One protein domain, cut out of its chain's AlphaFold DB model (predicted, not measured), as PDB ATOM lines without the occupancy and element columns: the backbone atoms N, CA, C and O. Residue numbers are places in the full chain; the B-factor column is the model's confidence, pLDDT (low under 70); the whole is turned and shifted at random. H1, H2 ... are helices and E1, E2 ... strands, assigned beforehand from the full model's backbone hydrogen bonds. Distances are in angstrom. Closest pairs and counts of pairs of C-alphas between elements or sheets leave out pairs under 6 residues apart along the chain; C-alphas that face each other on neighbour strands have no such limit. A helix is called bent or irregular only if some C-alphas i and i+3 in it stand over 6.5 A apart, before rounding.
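Overview. This is residues 22 to 210 of the 215 residues of an uncharacterized protein of Sphingobacterium faecium (UniProt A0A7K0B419). The antiparallel sheet E1 E2 E3 is a wall with H1 and H3 over one face and the other face bare; H5 packs on H1 and H3, and these three helices form a bundle. E4 and E5 pair near the turn between E1 and E2; E6 and E7 pair near H5 and H7, and H2 lies farthest from the mean of the C-alphas. The printed part has 189 residues, with seven named helices and seven named strands in the order E1 E2 E3 H1 E4 H2 E5 H3 H4 E6 H5 H6 E7 H7, of the class mixed. It is compact, with a radius of gyration of the C-alphas of 16.1 A and spans of 52 by 42 by 30 A.

Arrangement. E1, residues 23 to 32, E2, 36 to 46, and E3, 49 to 54, form a meander, each strand the antiparallel neighbour of the one before; N 25 and O 43, and N 44 and O 51, are within hydrogen-bond range at 2.9 A. H1, residues 70 to 85, and H3, 119 to 131, are on the same face of this sheet, two layers, at heights of 9.1 A and 9.8 A. They touch at a shallow tilt of 19 degrees, opposite ways, the closest C-alphas being those of Phe 84 and Ala 120, 4.1 A. H5, residues 158 to 177, touches H1 at a shallow tilt of 23 degrees, opposite ways, closest at the C-alphas of Phe 84 and Ser 165, 5.7 A. E4, residues 89 to 93, and E5, 116 to 118, are antiparallel, with N 90 and O 117 at 2.8 A; so are E6, 145 to 147, and E7, 199 to 201, with N 146 and O 200 at 2.8 A. H5 and H6, residues 188 to 194, are a helical hairpin, closest at the C-alphas of Arg 167 and Leu 194, 6.2 A. H4, residues 136 to 139, touches H7, 202 to 208, closest at the C-alphas of Ile 139 and Met 204, 5.3 A. H2, residues 101 to 104, is close to but not clearly touching H7, the C-alphas of Gln 103 and Ile 206 being 7.7 A apart. Every O i to N i+4 pair is within hydrogen-bond range in H3, H5, H6 and H7, and 8 of 12 are in H1; H2 and H4 are too short for such a pair.

Along the chain. E1 begins at C-alpha 23, (242.300, 317.108, 302.902), and is 28.0 A long; E2 is 32.5 A. H1, 24.7 A, is irregular, only just, with C-alphas 79 and 82 6.9 A apart. H5 is 28.1 A, and H7 ends at C-alpha 208, (279.168, 315.748, 312.636).

Size, cuts and confidence. The printed part has no cut, and its farthest C-alphas, Gly 47 and Glu 107, are 52.4 A apart. The links E3 to H1 and H2 to E5 are long. The pLDDT is under 70 at residues 100 to 107, 180 to 181 and 210.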
ATOM      1  N   ALA A  22     243.528 320.560 299.669       91.38
ATOM      2  CA  ALA A  22     243.854 319.221 300.125       91.38
ATOM      3  C   ALA A  22     243.172 318.925 301.470       91.38
ATOM      4  O   ALA A  22     243.080 319.786 302.346       91.38
ATOM      5  N   VAL A  23     242.719 317.687 301.626       95.44
ATOM      6  CA  VAL A  23     242.300 317.108 302.902       95.44
ATOM      7  C   VAL A  23     243.384 316.131 303.320       95.44
ATOM      8  O   VAL A  23     243.756 315.259 302.536       95.44
ATOM      9  N   VAL A  24     243.894 316.290 304.537       97.19
ATOM     10  CA  VAL A  24     244.942 315.435 305.093       97.19
ATOM     11  C   VAL A  24     244.412 314.735 306.337       97.19
ATOM     12  O   VAL A  24     243.902 315.398 307.240       97.19
ATOM     13  N   THR A  25     244.584 313.418 306.406       97.94
ATOM     14  CA  THR A  25     244.389 312.629 307.627       97.94
ATOM     15  C   THR A  25     245.663 311.875 307.983       97.94
ATOM     16  O   THR A  25     246.470 311.526 307.117       97.94
ATOM     17  N   VAL A  26     245.863 311.678 309.285       98.38
ATOM     18  CA  VAL A  26     246.908 310.816 309.836       98.38
ATOM     19  C   VAL A  26     246.226 309.874 310.807       98.38
ATOM     20  O   VAL A  26     245.872 310.261 311.922       98.38
ATOM     21  N   ASP A  27     246.024 308.645 310.360       98.38
ATOM     22  CA  ASP A  27     245.272 307.636 311.083       98.38
ATOM     23  C   ASP A  27     246.236 306.655 311.750       98.38
ATOM     24  O   ASP A  27     247.155 306.123 311.123       98.38
ATOM     25  N   LYS A  28     246.043 306.414 313.051       98.31
ATOM     26  CA  LYS A  28     246.809 305.409 313.794       98.31
ATOM     27  C   LYS A  28     246.102 304.061 313.702       98.31
ATOM     28  O   LYS A  28     245.101 303.838 314.382       98.31
ATOM     29  N   ILE A  29     246.646 303.156 312.897       98.31
ATOM     30  CA  ILE A  29     246.022 301.872 312.578       98.31
ATOM     31  C   ILE A  29     246.661 300.752 313.413       98.31
ATOM     32  O   ILE A  29     247.887 300.610 313.384       98.31
ATOM     33  N   PRO A  30     245.882 299.952 314.168       97.81
ATOM     34  CA  PRO A  30     246.405 298.787 314.876       97.81
ATOM     35  C   PRO A  30     246.834 297.694 313.892       97.81
ATOM     36  O   PRO A  30     246.184 297.453 312.876       97.81
ATOM     37  N   CYS A  31     247.924 297.001 314.204       96.44
ATOM     38  CA  CYS A  31     248.516 296.002 313.318       96.44
ATOM     39  C   CYS A  31     249.328 294.953 314.082       96.44
ATOM     40  O   CYS A  31     249.750 295.147 315.227       96.44
ATOM     41  N   LYS A  32     249.559 293.824 313.406       94.19
ATOM     42  CA  LYS A  32     250.358 292.697 313.890       94.19
ATOM     43  C   LYS A  32     251.217 292.143 312.750       94.19
ATOM     44  O   LYS A  32     250.954 291.054 312.255       94.19
ATOM     45  N   GLU A  33     252.197 292.932 312.303       89.12
ATOM     46  CA  GLU A  33     253.184 292.485 311.308       89.12
ATOM     47  C   GLU A  33     254.344 291.753 311.990       89.12
ATOM     48  O   GLU A  33     254.324 290.530 312.098       89.12
ATOM     49  N   ASP A  34     255.328 292.489 312.512       92.94
ATOM     50  CA  ASP A  34     256.486 291.903 313.194       92.94
ATOM     51  C   ASP A  34     256.284 291.798 314.713       92.94
ATOM     52  O   ASP A  34     256.914 290.971 315.383       92.94
ATOM     53  N   VAL A  35     255.457 292.692 315.261       93.75
ATOM     54  CA  VAL A  35     254.957 292.720 316.642       93.75
ATOM     55  C   VAL A  35     253.545 293.307 316.657       93.75
ATOM     56  O   VAL A  35     253.105 293.916 315.684       93.75
ATOM     57  N   SER A  36     252.829 293.147 317.771       96.75
ATOM     58  CA  SER A  36     251.569 293.872 317.985       96.75
ATOM     59  C   SER A  36     251.860 295.339 318.297       96.75
ATOM     60  O   SER A  36     252.704 295.633 319.144       96.75
ATOM     61  N   GLY A  37     251.174 296.248 317.616       97.50
ATOM     62  CA  GLY A  37     251.404 297.681 317.748       97.50
ATOM     63  C   GLY A  37     250.546 298.476 316.775       97.50
ATOM     64  O   GLY A  37     249.421 298.080 316.468       97.50
ATOM     65  N   TYR A  38     251.094 299.585 316.290       98.12
ATOM     66  CA  TYR A  38     250.414 300.506 315.384       98.12
ATOM     67  C   TYR A  38     251.318 300.921 314.217       98.12
ATOM     68  O   TYR A  38     252.538 300.798 314.296       98.12
ATOM     69  N   TYR A  39     250.728 301.446 313.149       97.81
ATOM     70  CA  TYR A  39     251.420 302.269 312.156       97.81
ATOM     71  C   TYR A  39     250.601 303.538 311.893       97.81
ATOM     72  O   TYR A  39     249.426 303.609 312.261       97.81
ATOM     73  N   LEU A  40     251.220 304.546 311.278       98.44
ATOM     74  CA  LEU A  40     250.517 305.739 310.811       98.44
ATOM     75  C   LEU A  40     250.237 305.624 309.318       98.44
ATOM     76  O   LEU A  40     251.161 305.384 308.534       98.44
ATOM     77  N   GLU A  41     248.982 305.815 308.936       98.31
ATOM     78  CA  GLU A  41     248.560 306.028 307.557       98.31
ATOM     79  C   GLU A  41     248.367 307.522 307.327       98.31
ATOM     80  O   GLU A  41     247.577 308.169 308.004       98.31
ATOM     81  N   ILE A  42     249.126 308.078 306.391       98.31
ATOM     82  CA  ILE A  42     249.081 309.483 306.010       98.31
ATOM     83  C   ILE A  42     248.361 309.541 304.671       98.31
ATOM     84  O   ILE A  42     248.917 309.125 303.650       98.31
ATOM     85  N   THR A  43     247.144 310.070 304.677       97.94
ATOM     86  CA  THR A  43     246.316 310.195 303.479       97.94
ATOM     87  C   THR A  43     246.162 311.662 303.132       97.94
ATOM     88  O   THR A  43     245.630 312.444 303.915       97.94
ATOM     89  N   LEU A  44     246.608 312.044 301.937       97.12
ATOM     90  CA  LEU A  44     246.339 313.350 301.346       97.12
ATOM     91  C   LEU A  44     245.398 313.149 300.160       97.12
ATOM     92  O   LEU A  44     245.698 312.381 299.251       97.12
ATOM     93  N   LYS A  45     244.268 313.854 300.146       95.69
ATOM     94  CA  LYS A  45     243.308 313.860 299.038       95.69
ATOM     95  C   LYS A  45     243.163 315.266 298.473       95.69
ATOM     96  O   LYS A  45     242.917 316.202 299.228       95.69
ATOM     97  N   LYS A  46     243.263 315.416 297.151       93.75
ATOM     98  CA  LYS A  46     243.046 316.690 296.450       93.75
ATOM     99  C   LYS A  46     242.397 316.418 295.095       93.75
ATOM    100  O   LYS A  46     243.018 315.818 294.219       93.75
ATOM    101  N   GLY A  47     241.138 316.826 294.942       89.88
ATOM    102  CA  GLY A  47     240.295 316.361 293.841       89.88
ATOM    103  C   GLY A  47     240.205 314.852 293.790       89.88
ATOM    104  O   GLY A  47     239.973 314.207 294.815       89.88
ATOM    105  N   ASP A  48     240.401 314.312 292.595       89.69
ATOM    106  CA  ASP A  48     240.312 312.876 292.336       89.69
ATOM    107  C   ASP A  48     241.620 312.136 292.649       89.69
ATOM    108  O   ASP A  48     241.697 310.917 292.522       89.69
ATOM    109  N   ARG A  49     242.665 312.862 293.069       92.81
ATOM    110  CA  ARG A  49     243.960 312.282 293.430       92.81
ATOM    111  C   ARG A  49     244.034 312.004 294.926       92.81
ATOM    112  O   ARG A  49     243.635 312.829 295.752       92.81
ATOM    113  N   ILE A  50     244.592 310.843 295.257       94.81
ATOM    114  CA  ILE A  50     244.837 310.393 296.626       94.81
ATOM    115  C   ILE A  50     246.284 309.912 296.709       94.81
ATOM    116  O   ILE A  50     246.708 309.062 295.928       94.81
ATOM    117  N   TRP A  51     247.030 310.444 297.673       95.69
ATOM    118  CA  TRP A  51     248.377 310.009 298.012       95.69
ATOM    119  C   TRP A  51     248.329 309.377 299.399       95.69
ATOM    120  O   TRP A  51     247.992 310.047 300.373       95.69
ATOM    121  N   ILE A  52     248.669 308.091 299.480       96.19
ATOM    122  CA  ILE A  52     248.736 307.345 300.739       96.19
ATOM    123  C   ILE A  52     250.200 307.014 301.018       96.19
ATOM    124  O   ILE A  52     250.936 306.573 300.129       96.19
ATOM    125  N   ARG A  53     250.640 307.260 302.250       96.25
ATOM    126  CA  ARG A  53     251.963 306.888 302.768       96.25
ATOM    127  C   ARG A  53     251.772 306.191 304.103       96.25
ATOM    128  O   ARG A  53     250.887 306.560 304.865       96.25
ATOM    129  N   THR A  54     252.587 305.186 304.399       96.50
ATOM    130  CA  THR A  54     252.443 304.425 305.646       96.50
ATOM    131  C   THR A  54     253.784 304.273 306.339       96.50
ATOM    132  O   THR A  54     254.786 304.015 305.679       96.50
ATOM    133  N   THR A  55     253.826 304.384 307.668       95.38
ATOM    134  CA  THR A  55     255.088 304.229 308.419       95.38
ATOM    135  C   THR A  55     255.577 302.786 308.517       95.38
ATOM    136  O   THR A  55     256.699 302.558 308.956       95.38
ATOM    137  N   LYS A  56     254.783 301.810 308.055       91.94
ATOM    138  CA  LYS A  56     255.248 300.430 307.843       91.94
ATOM    139  C   LYS A  56     256.163 300.284 306.620       91.94
ATOM    140  O   LYS A  56     256.849 299.272 306.490       91.94
ATOM    141  N   ASP A  57     256.173 301.279 305.735       90.31
ATOM    142  CA  ASP A  57     257.099 301.363 304.615       90.31
ATOM    143  C   ASP A  57     258.208 302.375 304.927       90.31
ATOM    144  O   ASP A  57     258.072 303.583 304.726       90.31
ATOM    145  N   TYR A  58     259.351 301.878 305.399       86.75
ATOM    146  CA  TYR A  58     260.515 302.728 305.647       86.75
ATOM    147  C   TYR A  58     261.171 303.273 304.373       86.75
ATOM    148  O   TYR A  58     262.083 304.091 304.486       86.75
ATOM    149  N   TYR A  59     260.710 302.871 303.187       87.50
ATOM    150  CA  TYR A  59     261.144 303.375 301.886       87.50
ATOM    151  C   TYR A  59     260.085 304.255 301.213       87.50
ATOM    152  O   TYR A  59     260.215 304.532 300.022       87.50
ATOM    153  N   MET A  60     259.094 304.740 301.976       89.62
ATOM    154  CA  MET A  60     258.002 305.554 301.449       89.62
ATOM    155  C   MET A  60     258.500 306.714 300.574       89.62
ATOM    156  O   MET A  60     259.462 307.418 300.908       89.62
ATOM    157  N   GLU A  61     257.807 306.924 299.458       88.88
ATOM    158  CA  GLU A  61     258.121 307.977 298.497       88.88
ATOM    159  C   GLU A  61     257.875 309.376 299.070       88.88
ATOM    160  O   GLU A  61     256.920 309.613 299.819       88.88
ATOM    161  N   SER A  62     258.687 310.339 298.638       91.38
ATOM    162  CA  SER A  62     258.499 311.745 298.982       91.38
ATOM    163  C   SER A  62     257.214 312.325 298.378       91.38
ATOM    164  O   SER A  62     256.618 311.773 297.451       91.38
ATOM    165  N   LEU A  63     256.766 313.469 298.904       90.62
ATOM    166  CA  LEU A  63     255.594 314.185 298.386       90.62
ATOM    167  C   LEU A  63     256.004 315.244 297.356       90.62
ATOM    168  O   LEU A  63     255.663 316.416 297.489       90.62
ATOM    169  N   LEU A  64     256.762 314.861 296.327       87.25
ATOM    170  CA  LEU A  64     257.243 315.778 295.279       87.25
ATOM    171  C   LEU A  64     256.260 315.988 294.110       87.25
ATOM    172  O   LEU A  64     256.595 316.701 293.173       87.25
ATOM    173  N   ASP A  65     255.050 315.429 294.174       87.88
ATOM    174  CA  ASP A  65     254.050 315.529 293.099       87.88
ATOM    175  C   ASP A  65     253.724 316.991 292.729       87.88
ATOM    176  O   ASP A  65     253.441 317.821 293.602       87.88
ATOM    177  N   GLU A  66     253.748 317.302 291.430       83.38
ATOM    178  CA  GLU A  66     253.501 318.646 290.885       83.38
ATOM    179  C   GLU A  66     252.085 319.171 291.188       83.38
ATOM    180  O   GLU A  66     251.865 320.380 291.239       83.38
ATOM    181  N   GLY A  67     251.118 318.279 291.437       85.12
ATOM    182  CA  GLY A  67     249.752 318.639 291.828       85.12
ATOM    183  C   GLY A  67     249.623 319.148 293.270       85.12
ATOM    184  O   GLY A  67     248.580 319.703 293.648       85.12
ATOM    185  N   LEU A  68     250.667 318.984 294.085       90.62
ATOM    186  CA  LEU A  68     250.702 319.432 295.472       90.62
ATOM    187  C   LEU A  68     251.393 320.787 295.584       90.62
ATOM    188  O   LEU A  68     252.483 321.009 295.058       90.62
ATOM    189  N   THR A  69     250.781 321.693 296.336       91.19
ATOM    190  CA  THR A  69     251.398 322.955 296.745       91.19
ATOM    191  C   THR A  69     252.190 322.760 298.035       91.19
ATOM    192  O   THR A  69     252.055 321.759 298.741       91.19
ATOM    193  N   ASN A  70     253.023 323.735 298.387       91.06
ATOM    194  CA  ASN A  70     253.693 323.709 299.683       91.06
ATOM    195  C   ASN A  70     252.727 323.822 300.869       91.06
ATOM    196  O   ASN A  70     253.039 323.306 301.938       91.06
ATOM    197  N   GLU A  71     251.567 324.459 300.696       90.81
ATOM    198  CA  GLU A  71     250.545 324.502 301.744       90.81
ATOM    199  C   GLU A  71     249.943 323.111 301.972       90.81
ATOM    200  O   GLU A  71     249.884 322.668 303.113       90.81
ATOM    201  N   ASP A  72     249.611 322.378 300.900       93.00
ATOM    202  CA  ASP A  72     249.098 321.000 300.998       93.00
ATOM    203  C   ASP A  72     250.083 320.091 301.757       93.00
ATOM    204  O   ASP A  72     249.711 319.278 302.598       93.00
ATOM    205  N   ARG A  73     251.380 320.270 301.502       93.56
ATOM    206  CA  ARG A  73     252.462 319.564 302.201       93.56
ATOM    207  C   ARG A  73     252.626 320.003 303.660       93.56
ATOM    208  O   ARG A  73     252.948 319.176 304.508       93.56
ATOM    209  N   LEU A  74     252.421 321.283 303.974       93.56
ATOM    210  CA  LEU A  74     252.424 321.761 305.360       93.56
ATOM    211  C   LEU A  74     251.227 321.216 306.148       93.56
ATOM    212  O   LEU A  74     251.381 320.958 307.338       93.56
ATOM    213  N   GLU A  75     250.083 320.958 305.510       94.88
ATOM    214  CA  GLU A  75     248.966 320.258 306.162       94.88
ATOM    215  C   GLU A  75     249.352 318.833 306.595       94.88
ATOM    216  O   GLU A  75     249.005 318.410 307.695       94.88
ATOM    217  N   VAL A  76     250.170 318.120 305.809       96.25
ATOM    218  CA  VAL A  76     250.748 316.819 306.215       96.25
ATOM    219  C   VAL A  76     251.604 316.947 307.463       96.25
ATOM    220  O   VAL A  76     251.465 316.163 308.400       96.25
ATOM    221  N   VAL A  77     252.461 317.967 307.509       95.81
ATOM    222  CA  VAL A  77     253.253 318.254 308.704       95.81
ATOM    223  C   VAL A  77     252.333 318.519 309.900       95.81
ATOM    224  O   VAL A  77     252.547 317.933 310.960       95.81
ATOM    225  N   ARG A  78     251.303 319.363 309.749       95.62
ATOM    226  CA  ARG A  78     250.343 319.688 310.820       95.62
ATOM    227  C   ARG A  78     249.642 318.449 311.354       95.62
ATOM    228  O   ARG A  78     249.579 318.285 312.570       95.62
ATOM    229  N   ALA A  79     249.179 317.578 310.464       97.00
ATOM    230  CA  ALA A  79     248.483 316.352 310.830       97.00
ATOM    231  C   ALA A  79     249.400 315.325 311.520       97.00
ATOM    232  O   ALA A  79     248.937 314.584 312.381       97.00
ATOM    233  N   LEU A  80     250.703 315.307 311.209       97.06
ATOM    234  CA  LEU A  80     251.681 314.407 311.840       97.06
ATOM    235  C   LEU A  80     252.165 314.872 313.220       97.06
ATOM    236  O   LEU A  80     252.530 314.040 314.052       97.06
ATOM    237  N   LYS A  81     252.194 316.184 313.486       95.88
ATOM    238  CA  LYS A  81     252.727 316.752 314.742       95.88
ATOM    239  C   LYS A  81     252.181 316.108 316.026       95.88
ATOM    240  O   LYS A  81     252.993 315.868 316.922       95.88
ATOM    241  N   PRO A  82     250.870 315.814 316.165       96.75
ATOM    242  CA  PRO A  82     250.333 315.170 317.367       96.75
ATOM    243  C   PRO A  82     250.978 313.813 317.681       96.75
ATOM    244  O   PRO A  82     251.066 313.424 318.843       96.75
ATOM    245  N   CYS A  83     251.488 313.109 316.669       98.06
ATOM    246  CA  CYS A  83     252.130 311.809 316.832       98.06
ATOM    247  C   CYS A  83     253.537 311.901 317.447       98.06
ATOM    248  O   CYS A  83     254.059 310.890 317.904       98.06
ATOM    249  N   PHE A  84     254.160 313.083 317.528       97.06
ATOM    250  CA  PHE A  84     255.552 313.237 317.998       97.06
ATOM    251  C   PHE A  84     255.749 313.024 319.500       97.06
ATOM    252  O   PHE A  84     256.868 313.122 320.015       97.06
ATOM    253  N   THR A  85     254.662 312.770 320.214       95.38
ATOM    254  CA  THR A  85     254.652 312.392 321.625       95.38
ATOM    255  C   THR A  85     253.901 311.082 321.860       95.38
ATOM    256  O   THR A  85     253.625 310.747 323.009       95.38
ATOM    257  N   ASP A  86     253.553 310.346 320.799       97.50
ATOM    258  CA  ASP A  86     252.929 309.030 320.902       97.50
ATOM    259  C   ASP A  86     254.014 307.952 321.039       97.50
ATOM    260  O   ASP A  86     254.705 307.594 320.086       97.50
ATOM    261  N   TYR A  87     254.188 307.439 322.256       97.12
ATOM    262  CA  TYR A  87     255.179 306.405 322.557       97.12
ATOM    263  C   TYR A  87     254.638 304.980 322.373       97.12
ATOM    264  O   TYR A  87     255.294 304.026 322.796       97.12
ATOM    265  N   ALA A  88     253.462 304.808 321.759       97.38
ATOM    266  CA  ALA A  88     252.952 303.487 321.423       97.38
ATOM    267  C   ALA A  88     253.914 302.741 320.488       97.38
ATOM    268  O   ALA A  88     254.606 303.335 319.661       97.38
ATOM    269  N   GLN A  89     253.941 301.419 320.628       96.75
ATOM    270  CA  GLN A  89     254.803 300.532 319.857       96.75
ATOM    271  C   GLN A  89     254.424 300.551 318.368       96.75
ATOM    272  O   GLN A  89     253.262 300.322 318.028       96.75
ATOM    273  N   SER A  90     255.405 300.765 317.488       96.56
ATOM    274  CA  SER A  90     255.259 300.496 316.056       96.56
ATOM    275  C   SER A  90     255.182 298.992 315.820       96.56
ATOM    276  O   SER A  90     255.901 298.227 316.468       96.56
ATOM    277  N   CYS A  91     254.316 298.547 314.914       95.62
ATOM    278  CA  CYS A  91     254.228 297.128 314.568       95.62
ATOM    279  C   CYS A  91     255.274 296.674 313.548       95.62
ATOM    280  O   CYS A  91     255.404 295.465 313.328       95.62
ATOM    281  N   LYS A  92     255.993 297.617 312.924       93.00
ATOM    282  CA  LYS A  92     256.994 297.322 311.903       93.00
ATOM    283  C   LYS A  92     258.394 297.333 312.488       93.00
ATOM    284  O   LYS A  92     258.776 298.265 313.191       93.00
ATOM    285  N   LYS A  93     259.184 296.316 312.142       93.31
ATOM    286  CA  LYS A  93     260.620 296.311 312.413       93.31
ATOM    287  C   LYS A  93     261.414 296.759 311.197       93.31
ATOM    288  O   LYS A  93     261.091 296.415 310.060       93.31
ATOM    289  N   VAL A  94     262.529 297.447 311.434       90.50
ATOM    290  CA  VAL A  94     263.557 297.581 310.396       90.50
ATOM    291  C   VAL A  94     264.183 296.204 310.175       90.50
ATOM    292  O   VAL A  94     264.763 295.606 311.085       90.50
ATOM    293  N   SER A  95     264.044 295.684 308.956       85.00
ATOM    294  CA  SER A  95     264.508 294.341 308.597       85.00
ATOM    295  C   SER A  95     266.034 294.246 308.579       85.00
ATOM    296  O   SER A  95     266.608 293.271 309.078       85.00
ATOM    297  N   ARG A  96     266.698 295.269 308.030       83.50
ATOM    298  CA  ARG A  96     268.151 295.329 307.887       83.50
ATOM    299  C   ARG A  96     268.656 296.768 307.840       83.50
ATOM    300  O   ARG A  96     268.089 297.605 307.146       83.50
ATOM    301  N   TYR A  97     269.787 296.998 308.502       84.94
ATOM    302  CA  TYR A  97     270.626 298.169 308.275       84.94
ATOM    303  C   TYR A  97     271.629 297.862 307.169       84.94
ATOM    304  O   TYR A  97     272.483 296.987 307.315       84.94
ATOM    305  N   TYR A  98     271.516 298.565 306.049       75.81
ATOM    306  CA  TYR A  98     272.588 298.657 305.066       75.81
ATOM    307  C   TYR A  98     273.575 299.711 305.555       75.81
ATOM    308  O   TYR A  98     273.362 300.907 305.363       75.81
ATOM    309  N   ILE A  99     274.603 299.234 306.252       70.25
ATOM    310  CA  ILE A  99     275.741 300.024 306.712       70.25
ATOM    311  C   ILE A  99     276.856 299.789 305.694       70.25
ATOM    312  O   ILE A  99     277.273 298.646 305.500       70.25
ATOM    313  N   ASN A 100     277.283 300.835 304.988       64.31
ATOM    314  CA  ASN A 100     278.378 300.718 304.025       64.31
ATOM    315  C   ASN A 100     279.721 300.562 304.768       64.31
ATOM    316  O   ASN A 100     279.838 301.025 305.902       64.31
ATOM    317  N   SER A 101     280.735 299.958 304.142       54.94
ATOM    318  CA  SER A 101     282.050 299.727 304.765       54.94
ATOM    319  C   SER A 101     282.675 301.027 305.290       54.94
ATOM    320  O   SER A 101     283.091 301.076 306.443       54.94
ATOM    321  N   PHE A 102     282.537 302.129 304.544       57.22
ATOM    322  CA  PHE A 102     282.931 303.481 304.969       57.22
ATOM    323  C   PHE A 102     282.302 303.960 306.293       57.22
ATOM    324  O   PHE A 102     282.838 304.854 306.932       57.22
ATOM    325  N   GLN A 103     281.151 303.421 306.712       58.97
ATOM    326  CA  GLN A 103     280.500 303.775 307.985       58.97
ATOM    327  C   GLN A 103     280.961 302.880 309.151       58.97
ATOM    328  O   GLN A 103     280.809 303.277 310.304       58.97
ATOM    329  N   ILE A 104     281.499 301.691 308.853       55.72
ATOM    330  CA  ILE A 104     282.029 300.712 309.822       55.72
ATOM    331  C   ILE A 104     283.519 300.967 310.087       55.72
ATOM    332  O   ILE A 104     283.995 300.736 311.192       55.72
ATOM    333  N   GLU A 105     284.245 301.469 309.086       53.69
ATOM    334  CA  GLU A 105     285.690 301.721 309.140       53.69
ATOM    335  C   GLU A 105     286.082 302.931 310.006       53.69
ATOM    336  O   GLU A 105     287.249 303.072 310.366       53.69
ATOM    337  N   TYR A 106     285.131 303.787 310.398       60.66
ATOM    338  CA  TYR A 106     285.414 304.859 311.351       60.66
ATOM    339  C   TYR A 106     285.380 304.341 312.786       60.66
ATOM    340  O   TYR A 106     284.318 304.026 313.335       60.66
ATOM    341  N   GLU A 107     286.555 304.318 313.413       55.38
ATOM    342  CA  GLU A 107     286.718 303.974 314.820       55.38
ATOM    343  C   GLU A 107     285.726 304.771 315.691       55.38
ATOM    344  O   GLU A 107     285.695 306.006 315.694       55.38
ATOM    345  N   ASN A 108     284.914 304.041 316.461       70.31
ATOM    346  CA  ASN A 108     283.914 304.551 317.411       70.31
ATOM    347  C   ASN A 108     282.595 305.090 316.822       70.31
ATOM    348  O   ASN A 108     281.866 305.795 317.528       70.31
ATOM    349  N   MET A 109     282.239 304.778 315.571       77.25
ATOM    350  CA  MET A 109     280.870 305.020 315.096       77.25
ATOM    351  C   MET A 109     279.911 303.984 315.707       77.25
ATOM    352  O   MET A 109     280.134 302.782 315.545       77.25
ATOM    353  N   PRO A 110     278.850 304.395 316.429       81.31
ATOM    354  CA  PRO A 110     277.937 303.424 317.002       81.31
ATOM    355  C   PRO A 110     277.124 302.726 315.908       81.31
ATOM    356  O   PRO A 110     276.653 303.352 314.956       81.31
ATOM    357  N   ILE A 111     276.944 301.417 316.067       84.50
ATOM    358  CA  ILE A 111     276.192 300.573 315.138       84.50
ATOM    359  C   ILE A 111     274.738 300.483 315.621       84.50
ATOM    360  O   ILE A 111     274.516 300.132 316.782       84.50
ATOM    361  N   PRO A 112     273.740 300.764 314.764       89.94
ATOM    362  CA  PRO A 112     272.340 300.560 315.098       89.94
ATOM    363  C   PRO A 112     272.022 299.098 315.417       89.94
ATOM    364  O   PRO A 112     272.339 298.189 314.647       89.94
ATOM    365  N   THR A 113     271.344 298.876 316.537       90.81
ATOM    366  CA  THR A 113     270.903 297.562 317.024       90.81
ATOM    367  C   THR A 113     269.404 297.499 317.275       90.81
ATOM    368  O   THR A 113     268.803 296.441 317.067       90.81
ATOM    369  N   SER A 114     268.776 298.616 317.661       92.19
ATOM    370  CA  SER A 114     267.323 298.714 317.758       92.19
ATOM    371  C   SER A 114     266.724 298.334 316.418       92.19
ATOM    372  O   SER A 114     267.256 298.697 315.381       92.19
ATOM    373  N   ARG A 115     265.627 297.586 316.417       92.69
ATOM    374  CA  ARG A 115     264.851 297.296 315.198       92.69
ATOM    375  C   ARG A 115     263.398 297.693 315.329       92.69
ATOM    376  O   ARG A 115     262.677 297.624 314.346       92.69
ATOM    377  N   ASN A 116     262.979 298.043 316.537       91.25
ATOM    378  CA  ASN A 116     261.603 298.308 316.887       91.25
ATOM    379  C   ASN A 116     261.524 299.707 317.489       91.25
ATOM    380  O   ASN A 116     262.374 300.070 318.304       91.25
ATOM    381  N   TYR A 117     260.521 300.472 317.081       95.38
ATOM    382  CA  TYR A 117     260.425 301.900 317.373       95.38
ATOM    383  C   TYR A 117     259.035 302.254 317.866       95.38
ATOM    384  O   TYR A 117     258.113 301.452 317.762       95.38
ATOM    385  N   ASN A 118     258.876 303.446 318.428       96.88
ATOM    386  CA  ASN A 118     257.557 303.972 318.748       96.88
ATOM    387  C   ASN A 118     257.046 304.912 317.652       96.88
ATOM    388  O   ASN A 118     257.803 305.371 316.794       96.88
ATOM    389  N   ILE A 119     255.753 305.216 317.724       98.12
ATOM    390  CA  ILE A 119     255.062 306.086 316.773       98.12
ATOM    391  C   ILE A 119     255.693 307.485 316.690       98.12
ATOM    392  O   ILE A 119     255.772 308.043 315.600       98.12
ATOM    393  N   ALA A 120     256.217 308.038 317.787       98.00
ATOM    394  CA  ALA A 120     256.904 309.328 317.771       98.00
ATOM    395  C   ALA A 120     258.154 309.319 316.880       98.00
ATOM    396  O   ALA A 120     258.376 310.262 316.117       98.00
ATOM    397  N   ILE A 121     258.957 308.257 316.949       97.88
ATOM    398  CA  ILE A 121     260.129 308.079 316.085       97.88
ATOM    399  C   ILE A 121     259.695 307.876 314.631       97.88
ATOM    400  O   ILE A 121     260.223 308.560 313.753       97.88
ATOM    401  N   ASP A 122     258.717 307.001 314.384       97.12
ATOM    402  CA  ASP A 122     258.192 306.738 313.038       97.12
ATOM    403  C   ASP A 122     257.638 308.014 312.385       97.12
ATOM    404  O   ASP A 122     257.901 308.277 311.214       97.12
ATOM    405  N   ALA A 123     256.929 308.853 313.144       97.69
ATOM    406  CA  ALA A 123     256.367 310.107 312.657       97.69
ATOM    407  C   ALA A 123     257.453 311.135 312.292       97.69
ATOM    408  O   ALA A 123     257.375 311.773 311.239       97.69
ATOM    409  N   MET A 124     258.487 311.296 313.128       97.62
ATOM    410  CA  MET A 124     259.609 312.187 312.801       97.62
ATOM    411  C   MET A 124     260.421 311.658 311.609       97.62
ATOM    412  O   MET A 124     260.836 312.439 310.751       97.62
ATOM    413  N   PHE A 125     260.618 310.341 311.522       96.31
ATOM    414  CA  PHE A 125     261.287 309.706 310.387       96.31
ATOM    415  C   PHE A 125     260.490 309.870 309.087       96.31
ATOM    416  O   PHE A 125     261.070 310.187 308.045       96.31
ATOM    417  N   ALA A 126     259.161 309.737 309.145       96.38
ATOM    418  CA  ALA A 126     258.281 309.995 308.011       96.38
ATOM    419  C   ALA A 126     258.459 311.422 307.483       96.38
ATOM    420  O   ALA A 126     258.600 311.602 306.278       96.38
ATOM    421  N   LEU A 127     258.564 312.440 308.348       95.50
ATOM    422  CA  LEU A 127     258.856 313.800 307.877       95.50
ATOM    423  C   LEU A 127     260.171 313.893 307.098       95.50
ATOM    424  O   LEU A 127     260.218 314.560 306.064       95.50
ATOM    425  N   ASN A 128     261.224 313.218 307.556       94.62
ATOM    426  CA  ASN A 128     262.506 313.224 306.850       94.62
ATOM    427  C   ASN A 128     262.369 312.601 305.462       94.62
ATOM    428  O   ASN A 128     262.862 313.155 304.483       94.62
ATOM    429  N   ARG A 129     261.643 311.487 305.356       93.56
ATOM    430  CA  ARG A 129     261.368 310.824 304.076       93.56
ATOM    431  C   ARG A 129     260.538 311.691 303.134       93.56
ATOM    432  O   ARG A 129     260.889 311.853 301.968       93.56
ATOM    433  N   LEU A 130     259.465 312.283 303.646       94.00
ATOM    434  CA  LEU A 130     258.510 313.040 302.842       94.00
ATOM    435  C   LEU A 130     259.087 314.373 302.348       94.00
ATOM    436  O   LEU A 130     258.754 314.799 301.240       94.00
ATOM    437  N   PHE A 131     259.960 315.005 303.144       92.25
ATOM    438  CA  PHE A 131     260.390 316.395 302.948       92.25
ATOM    439  C   PHE A 131     261.912 316.603 302.880       92.25
ATOM    440  O   PHE A 131     262.365 317.745 302.792       92.25
ATOM    441  N   CYS A 132     262.718 315.538 302.884       87.44
ATOM    442  CA  CYS A 132     264.175 315.609 302.718       87.44
ATOM    443  C   CYS A 132     264.742 314.514 301.782       87.44
ATOM    444  O   CYS A 132     265.739 313.878 302.123       87.44
ATOM    445  N   PRO A 133     264.154 314.253 300.596       78.25
ATOM    446  CA  PRO A 133     264.559 313.110 299.772       78.25
ATOM    447  C   PRO A 133     266.024 313.176 299.312       78.25
ATOM    448  O   PRO A 133     266.745 312.188 299.433       78.25
ATOM    449  N   SER A 134     266.499 314.338 298.852       78.19
ATOM    450  CA  SER A 134     267.862 314.489 298.312       78.19
ATOM    451  C   SER A 134     268.961 314.448 299.378       78.19
ATOM    452  O   SER A 134     270.096 314.097 299.074       78.19
ATOM    453  N   TYR A 135     268.626 314.770 300.631       76.12
ATOM    454  CA  TYR A 135     269.579 314.840 301.743       76.12
ATOM    455  C   TYR A 135     269.271 313.820 302.840       76.12
ATOM    456  O   TYR A 135     269.751 313.955 303.964       76.12
ATOM    457  N   LEU A 136     268.496 312.776 302.530       83.00
ATOM    458  CA  LEU A 136     268.076 311.793 303.527       83.00
ATOM    459  C   LEU A 136     269.274 311.164 304.256       83.00
ATOM    460  O   LEU A 136     269.233 310.938 305.460       83.00
ATOM    461  N   HIS A 137     270.365 310.966 303.526       81.94
ATOM    462  CA  HIS A 137     271.623 310.400 303.994       81.94
ATOM    463  C   HIS A 137     272.475 311.369 304.850       81.94
ATOM    464  O   HIS A 137     273.520 310.967 305.362       81.94
ATOM    465  N   HIS A 138     272.037 312.622 305.014       80.88
ATOM    466  CA  HIS A 138     272.568 313.593 305.980       80.88
ATOM    467  C   HIS A 138     271.681 313.735 307.224       80.88
ATOM    468  O   HIS A 138     272.082 314.378 308.195       80.88
ATOM    469  N   ILE A 139     270.472 313.165 307.199       88.19
ATOM    470  CA  ILE A 139     269.534 313.208 308.318       88.19
ATOM    471  C   ILE A 139     269.298 311.822 308.892       88.19
ATOM    472  O   ILE A 139     269.775 311.540 309.981       88.19
ATOM    473  N   SER A 140     268.592 310.944 308.188       87.06
ATOM    474  CA  SER A 140     268.150 309.659 308.715       87.06
ATOM    475  C   SER A 140     267.789 308.691 307.584       87.06
ATOM    476  O   SER A 140     266.655 308.658 307.109       87.06
ATOM    477  N   THR A 141     268.725 307.842 307.186       87.25
ATOM    478  CA  THR A 141     268.473 306.685 306.312       87.25
ATOM    479  C   THR A 141     267.592 305.660 307.032       87.25
ATOM    480  O   THR A 141     266.768 304.992 306.406       87.25
ATOM    481  N   TYR A 142     267.707 305.602 308.365       90.25
ATOM    482  CA  TYR A 142     266.948 304.725 309.252       90.25
ATOM    483  C   TYR A 142     266.384 305.481 310.466       90.25
ATOM    484  O   TYR A 142     266.964 306.498 310.863       90.25
ATOM    485  N   PRO A 143     265.301 304.983 311.093       94.06
ATOM    486  CA  PRO A 143     264.640 305.611 312.241       94.06
ATOM    487  C   PRO A 143     265.421 305.452 313.567       94.06
ATOM    488  O   PRO A 143     264.863 305.101 314.605       94.06
ATOM    489  N   VAL A 144     266.729 305.725 313.576       94.50
ATOM    490  CA  VAL A 144     267.611 305.478 314.734       94.50
ATOM    491  C   VAL A 144     268.144 306.780 315.306       94.50
ATOM    492  O   VAL A 144     268.756 307.579 314.596       94.50
ATOM    493  N   LEU A 145     267.920 306.978 316.602       96.12
ATOM    494  CA  LEU A 145     268.416 308.122 317.354       96.12
ATOM    495  C   LEU A 145     269.551 307.667 318.267       96.12
ATOM    496  O   LEU A 145     269.445 306.640 318.931       96.12
ATOM    497  N   PHE A 146     270.596 308.474 318.368       94.81
ATOM    498  CA  PHE A 146     271.713 308.270 319.281       94.81
ATOM    499  C   PHE A 146     271.868 309.452 320.220       94.81
ATOM    500  O   PHE A 146     271.601 310.599 319.861       94.81
ATOM    501  N   ASN A 147     272.348 309.167 321.426       94.56
ATOM    502  CA  ASN A 147     272.945 310.172 322.284       94.56
ATOM    503  C   ASN A 147     274.409 310.362 321.869       94.56
ATOM    504  O   ASN A 147     275.229 309.470 322.068       94.56
ATOM    505  N   SER A 148     274.749 311.523 321.325       90.50
ATOM    506  CA  SER A 148     276.074 311.831 320.794       90.50
ATOM    507  C   SER A 148     277.184 311.837 321.842       90.50
ATOM    508  O   SER A 148     278.345 311.647 321.495       90.50
ATOM    509  N   LYS A 149     276.844 312.011 323.126       89.38
ATOM    510  CA  LYS A 149     277.817 311.987 324.227       89.38
ATOM    511  C   LYS A 149     278.148 310.571 324.681       89.38
ATOM    512  O   LYS A 149     279.292 310.286 325.002       89.38
ATOM    513  N   THR A 150     277.137 309.706 324.767       91.75
ATOM    514  CA  THR A 150     277.299 308.337 325.289       91.75
ATOM    515  C   THR A 150     277.425 307.290 324.192       91.75
ATOM    516  O   THR A 150     277.735 306.142 324.494       91.75
ATOM    517  N   LEU A 151     277.139 307.670 322.944       89.69
ATOM    518  CA  LEU A 151     277.065 306.804 321.767       89.69
ATOM    519  C   LEU A 151     276.074 305.639 321.918       89.69
ATOM    520  O   LEU A 151     276.150 304.649 321.198       89.69
ATOM    521  N   LYS A 152     275.108 305.762 322.837       92.94
ATOM    522  CA  LYS A 152     274.030 304.784 323.030       92.94
ATOM    523  C   LYS A 152     272.787 305.196 322.256       92.94
ATOM    524  O   LYS A 152     272.493 306.388 322.137       92.94
ATOM    525  N   GLU A 153     272.043 304.209 321.769       95.25
ATOM    526  CA  GLU A 153     270.745 304.449 321.143       95.25
ATOM    527  C   GLU A 153     269.786 305.125 322.126       95.25
ATOM    528  O   GLU A 153     269.659 304.735 323.287       95.25
ATOM    529  N   ALA A 154     269.100 306.151 321.640       96.25
ATOM    530  CA  ALA A 154     268.130 306.943 322.381       96.25
ATOM    531  C   ALA A 154     266.682 306.504 322.104       96.25
ATOM    532  O   ALA A 154     265.754 307.064 322.682       96.25
ATOM    533  N   ASN A 155     266.468 305.511 321.233       95.19
ATOM    534  CA  ASN A 155     265.144 305.100 320.753       95.19
ATOM    535  C   ASN A 155     264.188 304.577 321.846       95.19
ATOM    536  O   ASN A 155     262.980 304.565 321.624       95.19
ATOM    537  N   ASN A 156     264.712 304.204 323.018       92.81
ATOM    538  CA  ASN A 156     263.934 303.756 324.180       92.81
ATOM    539  C   ASN A 156     263.954 304.753 325.353       92.81
ATOM    540  O   ASN A 156     263.451 304.428 326.424       92.81
ATOM    541  N   ASP A 157     264.534 305.947 325.185       95.56
ATOM    542  CA  ASP A 157     264.568 306.989 326.216       95.56
ATOM    543  C   ASP A 157     263.549 308.098 325.885       95.56
ATOM    544  O   ASP A 157     263.818 308.961 325.040       95.56
ATOM    545  N   PRO A 158     262.385 308.139 326.565       95.38
ATOM    546  CA  PRO A 158     261.352 309.135 326.292       95.38
ATOM    547  C   PRO A 158     261.831 310.580 326.462       95.38
ATOM    548  O   PRO A 158     261.345 311.475 325.768       95.38
ATOM    549  N   LYS A 159     262.795 310.846 327.358       96.56
ATOM    550  CA  LYS A 159     263.318 312.205 327.566       96.56
ATOM    551  C   LYS A 159     264.132 312.650 326.358       96.56
ATOM    552  O   LYS A 159     263.982 313.788 325.916       96.56
ATOM    553  N   LEU A 160     264.971 311.769 325.818       96.75
ATOM    554  CA  LEU A 160     265.792 312.058 324.643       96.75
ATOM    555  C   LEU A 160     264.946 312.163 323.365       96.75
ATOM    556  O   LEU A 160     265.125 313.102 322.588       96.75
ATOM    557  N   ILE A 161     263.954 311.287 323.190       97.56
ATOM    558  CA  ILE A 161     263.003 311.366 322.069       97.56
ATOM    559  C   ILE A 161     262.235 312.690 322.114       97.56
ATOM    560  O   ILE A 161     262.157 313.393 321.105       97.56
ATOM    561  N   LYS A 162     261.754 313.097 323.298       97.50
ATOM    562  CA  LYS A 162     261.087 314.392 323.494       97.50
ATOM    563  C   LYS A 162     261.977 315.577 323.107       97.50
ATOM    564  O   LYS A 162     261.477 316.558 322.564       97.50
ATOM    565  N   GLN A 163     263.286 315.514 323.359       97.56
ATOM    566  CA  GLN A 163     264.208 316.578 322.940       97.56
ATOM    567  C   GLN A 163     264.278 316.714 321.415       97.56
ATOM    568  O   GLN A 163     264.218 317.837 320.915       97.56
ATOM    569  N   MET A 164     264.369 315.597 320.684       97.75
ATOM    570  CA  MET A 164     264.347 315.614 319.218       97.75
ATOM    571  C   MET A 164     262.995 316.104 318.688       97.75
ATOM    572  O   MET A 164     262.950 317.050 317.904       97.75
ATOM    573  N   SER A 165     261.898 315.550 319.204       97.81
ATOM    574  CA  SER A 165     260.521 315.954 318.888       97.81
ATOM    575  C   SER A 165     260.299 317.462 319.055       97.81
ATOM    576  O   SER A 165     259.817 318.133 318.141       97.81
ATOM    577  N   ASN A 166     260.772 318.052 320.158       97.69
ATOM    578  CA  ASN A 166     260.689 319.495 320.382       97.69
ATOM    579  C   ASN A 166     261.439 320.325 319.326       97.69
ATOM    580  O   ASN A 166     260.982 321.419 318.989       97.69
ATOM    581  N   ARG A 167     262.581 319.847 318.807       96.94
ATOM    582  CA  ARG A 167     263.289 320.532 317.711       96.94
ATOM    583  C   ARG A 167     262.470 320.480 316.426       96.94
ATOM    584  O   ARG A 167     262.256 321.526 315.821       96.94
ATOM    585  N   TYR A 168     261.920 319.324 316.065       96.62
ATOM    586  CA  TYR A 168     261.007 319.215 314.922       96.62
ATOM    587  C   TYR A 168     259.805 320.158 315.045       96.62
ATOM    588  O   TYR A 168     259.513 320.919 314.123       96.62
ATOM    589  N   LEU A 169     259.138 320.174 316.204       95.94
ATOM    590  CA  LEU A 169     257.989 321.049 316.447       95.94
ATOM    591  C   LEU A 169     258.346 322.527 316.258       95.94
ATOM    592  O   LEU A 169     257.629 323.242 315.558       95.94
ATOM    593  N   LYS A 170     259.474 322.976 316.824       95.62
ATOM    594  CA  LYS A 170     259.960 324.359 316.676       95.62
ATOM    595  C   LYS A 170     260.318 324.700 315.230       95.62
ATOM    596  O   LYS A 170     259.934 325.767 314.749       95.62
ATOM    597  N   LEU A 171     261.011 323.797 314.535       94.31
ATOM    598  CA  LEU A 171     261.375 323.956 313.129       94.31
ATOM    599  C   LEU A 171     260.130 324.182 312.262       94.31
ATOM    600  O   LEU A 171     260.030 325.177 311.543       94.31
ATOM    601  N   PHE A 172     259.147 323.289 312.366       92.25
ATOM    602  CA  PHE A 172     257.950 323.372 311.535       92.25
ATOM    603  C   PHE A 172     257.007 324.497 311.957       92.25
ATOM    604  O   PHE A 172     256.374 325.104 311.099       92.25
ATOM    605  N   GLN A 173     256.971 324.864 313.240       92.25
ATOM    606  CA  GLN A 173     256.280 326.078 313.682       92.25
ATOM    607  C   GLN A 173     256.883 327.342 313.045       92.25
ATOM    608  O   GLN A 173     256.143 328.252 312.670       92.25
ATOM    609  N   LYS A 174     258.214 327.415 312.895       91.94
ATOM    610  CA  LYS A 174     258.878 328.532 312.202       91.94
ATOM    611  C   LYS A 174     258.506 328.567 310.717       91.94
ATOM    612  O   LYS A 174     258.201 329.640 310.203       91.94
ATOM    613  N   LYS A 175     258.486 327.411 310.047       90.38
ATOM    614  CA  LYS A 175     258.103 327.293 308.627       90.38
ATOM    615  C   LYS A 175     256.653 327.712 308.375       90.38
ATOM    616  O   LYS A 175     256.391 328.448 307.434       90.38
ATOM    617  N   GLU A 176     255.728 327.319 309.246       88.38
ATOM    618  CA  GLU A 176     254.310 327.700 309.143       88.38
ATOM    619  C   GLU A 176     254.068 329.202 309.299       88.38
ATOM    620  O   GLU A 176     253.186 329.754 308.646       88.38
ATOM    621  N   LYS A 177     254.842 329.860 310.170       87.44
ATOM    622  CA  LYS A 177     254.740 331.304 310.424       87.44
ATOM    623  C   LYS A 177     255.456 332.154 309.370       87.44
ATOM    624  O   LYS A 177     255.312 333.374 309.391       87.44
ATOM    625  N   SER A 178     256.238 331.548 308.476       83.50
ATOM    626  CA  SER A 178     256.946 332.282 307.430       83.50
ATOM    627  C   SER A 178     255.963 332.786 306.373       83.50
ATOM    628  O   SER A 178     255.288 332.002 305.710       83.50
ATOM    629  N   THR A 179     255.891 334.105 306.200       70.44
ATOM    630  CA  THR A 179     255.059 334.754 305.176       70.44
ATOM    631  C   THR A 179     255.700 334.723 303.789       70.44
ATOM    632  O   THR A 179     254.986 334.734 302.794       70.44
ATOM    633  N   SER A 180     257.031 334.654 303.716       66.06
ATOM    634  CA  SER A 180     257.803 334.681 302.469       66.06
ATOM    635  C   SER A 180     258.275 333.305 301.996       66.06
ATOM    636  O   SER A 180     258.622 333.158 300.828       66.06
ATOM    637  N   ASN A 181     258.301 332.292 302.873       63.34
ATOM    638  CA  ASN A 181     258.863 330.981 302.553       63.34
ATOM    639  C   ASN A 181     258.140 329.841 303.290       63.34
ATOM    640  O   ASN A 181     258.715 329.152 304.138       63.34
ATOM    641  N   LYS A 182     256.864 329.624 302.948       79.94
ATOM    642  CA  LYS A 182     256.130 328.403 303.307       79.94
ATOM    643  C   LYS A 182     256.706 327.228 302.526       79.94
ATOM    644  O   LYS A 182     256.145 326.806 301.523       79.94
ATOM    645  N   ASN A 183     257.870 326.750 302.940       87.56
ATOM    646  CA  ASN A 183     258.541 325.615 302.332       87.56
ATOM    647  C   ASN A 183     258.650 324.477 303.362       87.56
ATOM    648  O   ASN A 183     259.397 324.618 304.339       87.56
ATOM    649  N   PRO A 184     257.916 323.365 303.174       88.25
ATOM    650  CA  PRO A 184     257.956 322.211 304.068       88.25
ATOM    651  C   PRO A 184     259.257 321.413 303.923       88.25
ATOM    652  O   PRO A 184     259.606 320.675 304.840       88.25
ATOM    653  N   PHE A 185     259.981 321.568 302.809       90.38
ATOM    654  CA  PHE A 185     261.224 320.851 302.564       90.38
ATOM    655  C   PHE A 185     262.312 321.292 303.540       90.38
ATOM    656  O   PHE A 185     262.419 322.472 303.892       90.38
ATOM    657  N   ILE A 186     263.095 320.320 303.997       89.38
ATOM    658  CA  ILE A 186     264.207 320.527 304.921       89.38
ATOM    659  C   ILE A 186     265.388 321.092 304.124       89.38
ATOM    660  O   ILE A 186     265.887 320.451 303.200       89.38
ATOM    661  N   THR A 187     265.815 322.301 304.476       89.00
ATOM    662  CA  THR A 187     266.997 322.964 303.910       89.00
ATOM    663  C   THR A 187     268.260 322.590 304.686       89.00
ATOM    664  O   THR A 187     268.202 321.979 305.753       89.00
ATOM    665  N   ARG A 188     269.423 323.023 304.194       85.31
ATOM    666  CA  ARG A 188     270.694 322.898 304.918       85.31
ATOM    667  C   ARG A 188     270.651 323.529 306.316       85.31
ATOM    668  O   ARG A 188     271.104 322.915 307.277       85.31
ATOM    669  N   ASP A 189     270.075 324.722 306.450       89.06
ATOM    670  CA  ASP A 189     269.965 325.397 307.750       89.06
ATOM    671  C   ASP A 189     269.065 324.627 308.719       89.06
ATOM    672  O   ASP A 189     269.336 324.562 309.920       89.06
ATOM    673  N   ASP A 190     268.013 323.996 308.195       92.00
ATOM    674  CA  ASP A 190     267.131 323.146 308.986       92.00
ATOM    675  C   ASP A 190     267.865 321.888 309.472       92.00
ATOM    676  O   ASP A 190     267.696 321.489 310.625       92.00
ATOM    677  N   LEU A 191     268.724 321.291 308.635       90.25
ATOM    678  CA  LEU A 191     269.580 320.164 309.023       90.25
ATOM    679  C   LEU A 191     270.553 320.561 310.132       90.25
ATOM    680  O   LEU A 191     270.631 319.868 311.147       90.25
ATOM    681  N   ASN A 192     271.225 321.705 309.987       90.06
ATOM    682  CA  ASN A 192     272.110 322.248 311.017       90.06
ATOM    683  C   ASN A 192     271.366 322.458 312.341       90.06
ATOM    684  O   ASN A 192     271.888 322.133 313.405       90.06
ATOM    685  N   TYR A 193     270.130 322.959 312.282       93.81
ATOM    686  CA  TYR A 193     269.279 323.132 313.455       93.81
ATOM    687  C   TYR A 193     268.869 321.798 314.100       93.81
ATOM    688  O   TYR A 193     268.954 321.641 315.319       93.81
ATOM    689  N   LEU A 194     268.441 320.816 313.303       94.25
ATOM    690  CA  LEU A 194     268.047 319.495 313.802       94.25
ATOM    691  C   LEU A 194     269.227 318.722 314.406       94.25
ATOM    692  O   LEU A 194     269.026 317.981 315.371       94.25
ATOM    693  N   ASN A 195     270.440 318.955 313.898       92.19
ATOM    694  CA  ASN A 195     271.685 318.383 314.405       92.19
ATOM    695  C   ASN A 195     272.174 319.045 315.718       92.19
ATOM    696  O   ASN A 195     273.251 318.733 316.218       92.19
ATOM    697  N   GLN A 196     271.413 319.962 316.321       91.31
ATOM    698  CA  GLN A 196     271.785 320.568 317.602       91.31
ATOM    699  C   GLN A 196     271.473 319.661 318.801       91.31
ATOM    700  O   GLN A 196     270.442 318.988 318.868       91.31
ATOM    701  N   GLY A 197     272.311 319.754 319.834       92.19
ATOM    702  CA  GLY A 197     272.103 319.073 321.111       92.19
ATOM    703  C   GLY A 197     272.582 317.615 321.128       92.19
ATOM    704  O   GLY A 197     273.226 317.155 320.189       92.19
ATOM    705  N   PRO A 198     272.309 316.884 322.225       92.19
ATOM    706  CA  PRO A 198     272.908 315.571 322.452       92.19
ATOM    707  C   PRO A 198     272.198 314.432 321.719       92.19
ATOM    708  O   PRO A 198     272.768 313.364 321.603       92.19
ATOM    709  N   VAL A 199     270.956 314.603 321.264       96.25
ATOM    710  CA  VAL A 199     270.215 313.540 320.562       96.25
ATOM    711  C   VAL A 199     270.267 313.821 319.079       96.25
ATOM    712  O   VAL A 199     269.843 314.899 318.671       96.25
ATOM    713  N   LYS A 200     270.739 312.873 318.282       94.62
ATOM    714  CA  LYS A 200     270.909 313.029 316.836       94.62
ATOM    715  C   LYS A 200     270.374 311.803 316.126       94.62
ATOM    716  O   LYS A 200     270.364 310.713 316.694       94.62
ATOM    717  N   TRP A 201     269.935 311.974 314.889       94.56
ATOM    718  CA  TRP A 201     269.761 310.823 314.015       94.56
ATOM    719  C   TRP A 201     271.113 310.182 313.722       94.56
ATOM    720  O   TRP A 201     272.146 310.852 313.750       94.56
ATOM    721  N   TRP A 202     271.108 308.886 313.435       90.38
ATOM    722  CA  TRP A 202     272.340 308.146 313.197       90.38
ATOM    723  C   TRP A 202     273.197 308.741 312.068       90.38
ATOM    724  O   TRP A 202     274.390 308.933 312.269       90.38
ATOM    725  N   ASP A 203     272.613 309.160 310.941       87.81
ATOM    726  CA  ASP A 203     273.407 309.787 309.870       87.81
ATOM    727  C   ASP A 203     273.912 311.190 310.234       87.81
ATOM    728  O   ASP A 203     274.977 311.598 309.782       87.81
ATOM    729  N   MET A 204     273.214 311.922 311.105       89.62
ATOM    730  CA  MET A 204     273.708 313.209 311.610       89.62
ATOM    731  C   MET A 204     274.962 313.053 312.483       89.62
ATOM    732  O   MET A 204     275.808 313.947 312.487       89.62
ATOM    733  N   MET A 205     275.120 311.915 313.176       86.19
ATOM    734  CA  MET A 205     276.371 311.569 313.874       86.19
ATOM    735  C   MET A 205     277.535 311.388 312.892       86.19
ATOM    736  O   MET A 205     278.672 311.722 313.217       86.19
ATOM    737  N   ILE A 206     277.250 310.854 311.700       78.25
ATOM    738  CA  ILE A 206     278.236 310.628 310.635       78.25
ATOM    739  C   ILE A 206     278.682 311.970 310.051       78.25
ATOM    740  O   ILE A 206     279.880 312.209 309.910       78.25
ATOM    741  N   VAL A 207     277.729 312.862 309.765       78.38
ATOM    742  CA  VAL A 207     278.021 314.219 309.274       78.38
ATOM    743  C   VAL A 207     278.835 315.010 310.303       78.38
ATOM    744  O   VAL A 207     279.870 315.560 309.960       78.38
ATOM    745  N   GLU A 208     278.447 315.006 311.583       77.88
ATOM    746  CA  GLU A 208     279.168 315.748 312.636       77.88
ATOM    747  C   GLU A 208     280.621 315.289 312.830       77.88
ATOM    748  O   GLU A 208     281.479 316.080 313.210       77.88
ATOM    749  N   LYS A 209     280.916 314.015 312.562       72.50
ATOM    750  CA  LYS A 209     282.281 313.476 312.609       72.50
ATOM    751  C   LYS A 209     283.088 313.765 311.331       72.50
ATOM    752  O   LYS A 209     284.176 313.215 311.186       72.50
ATOM    753  N   SER A 210     282.552 314.568 310.406       67.38
ATOM    754  CA  SER A 210     283.120 314.861 309.079       67.38
ATOM    755  C   SER A 210     283.413 313.605 308.241       67.38
ATOM    756  O   SER A 210     284.275 313.615 307.367       67.38
TER     757      SER A 210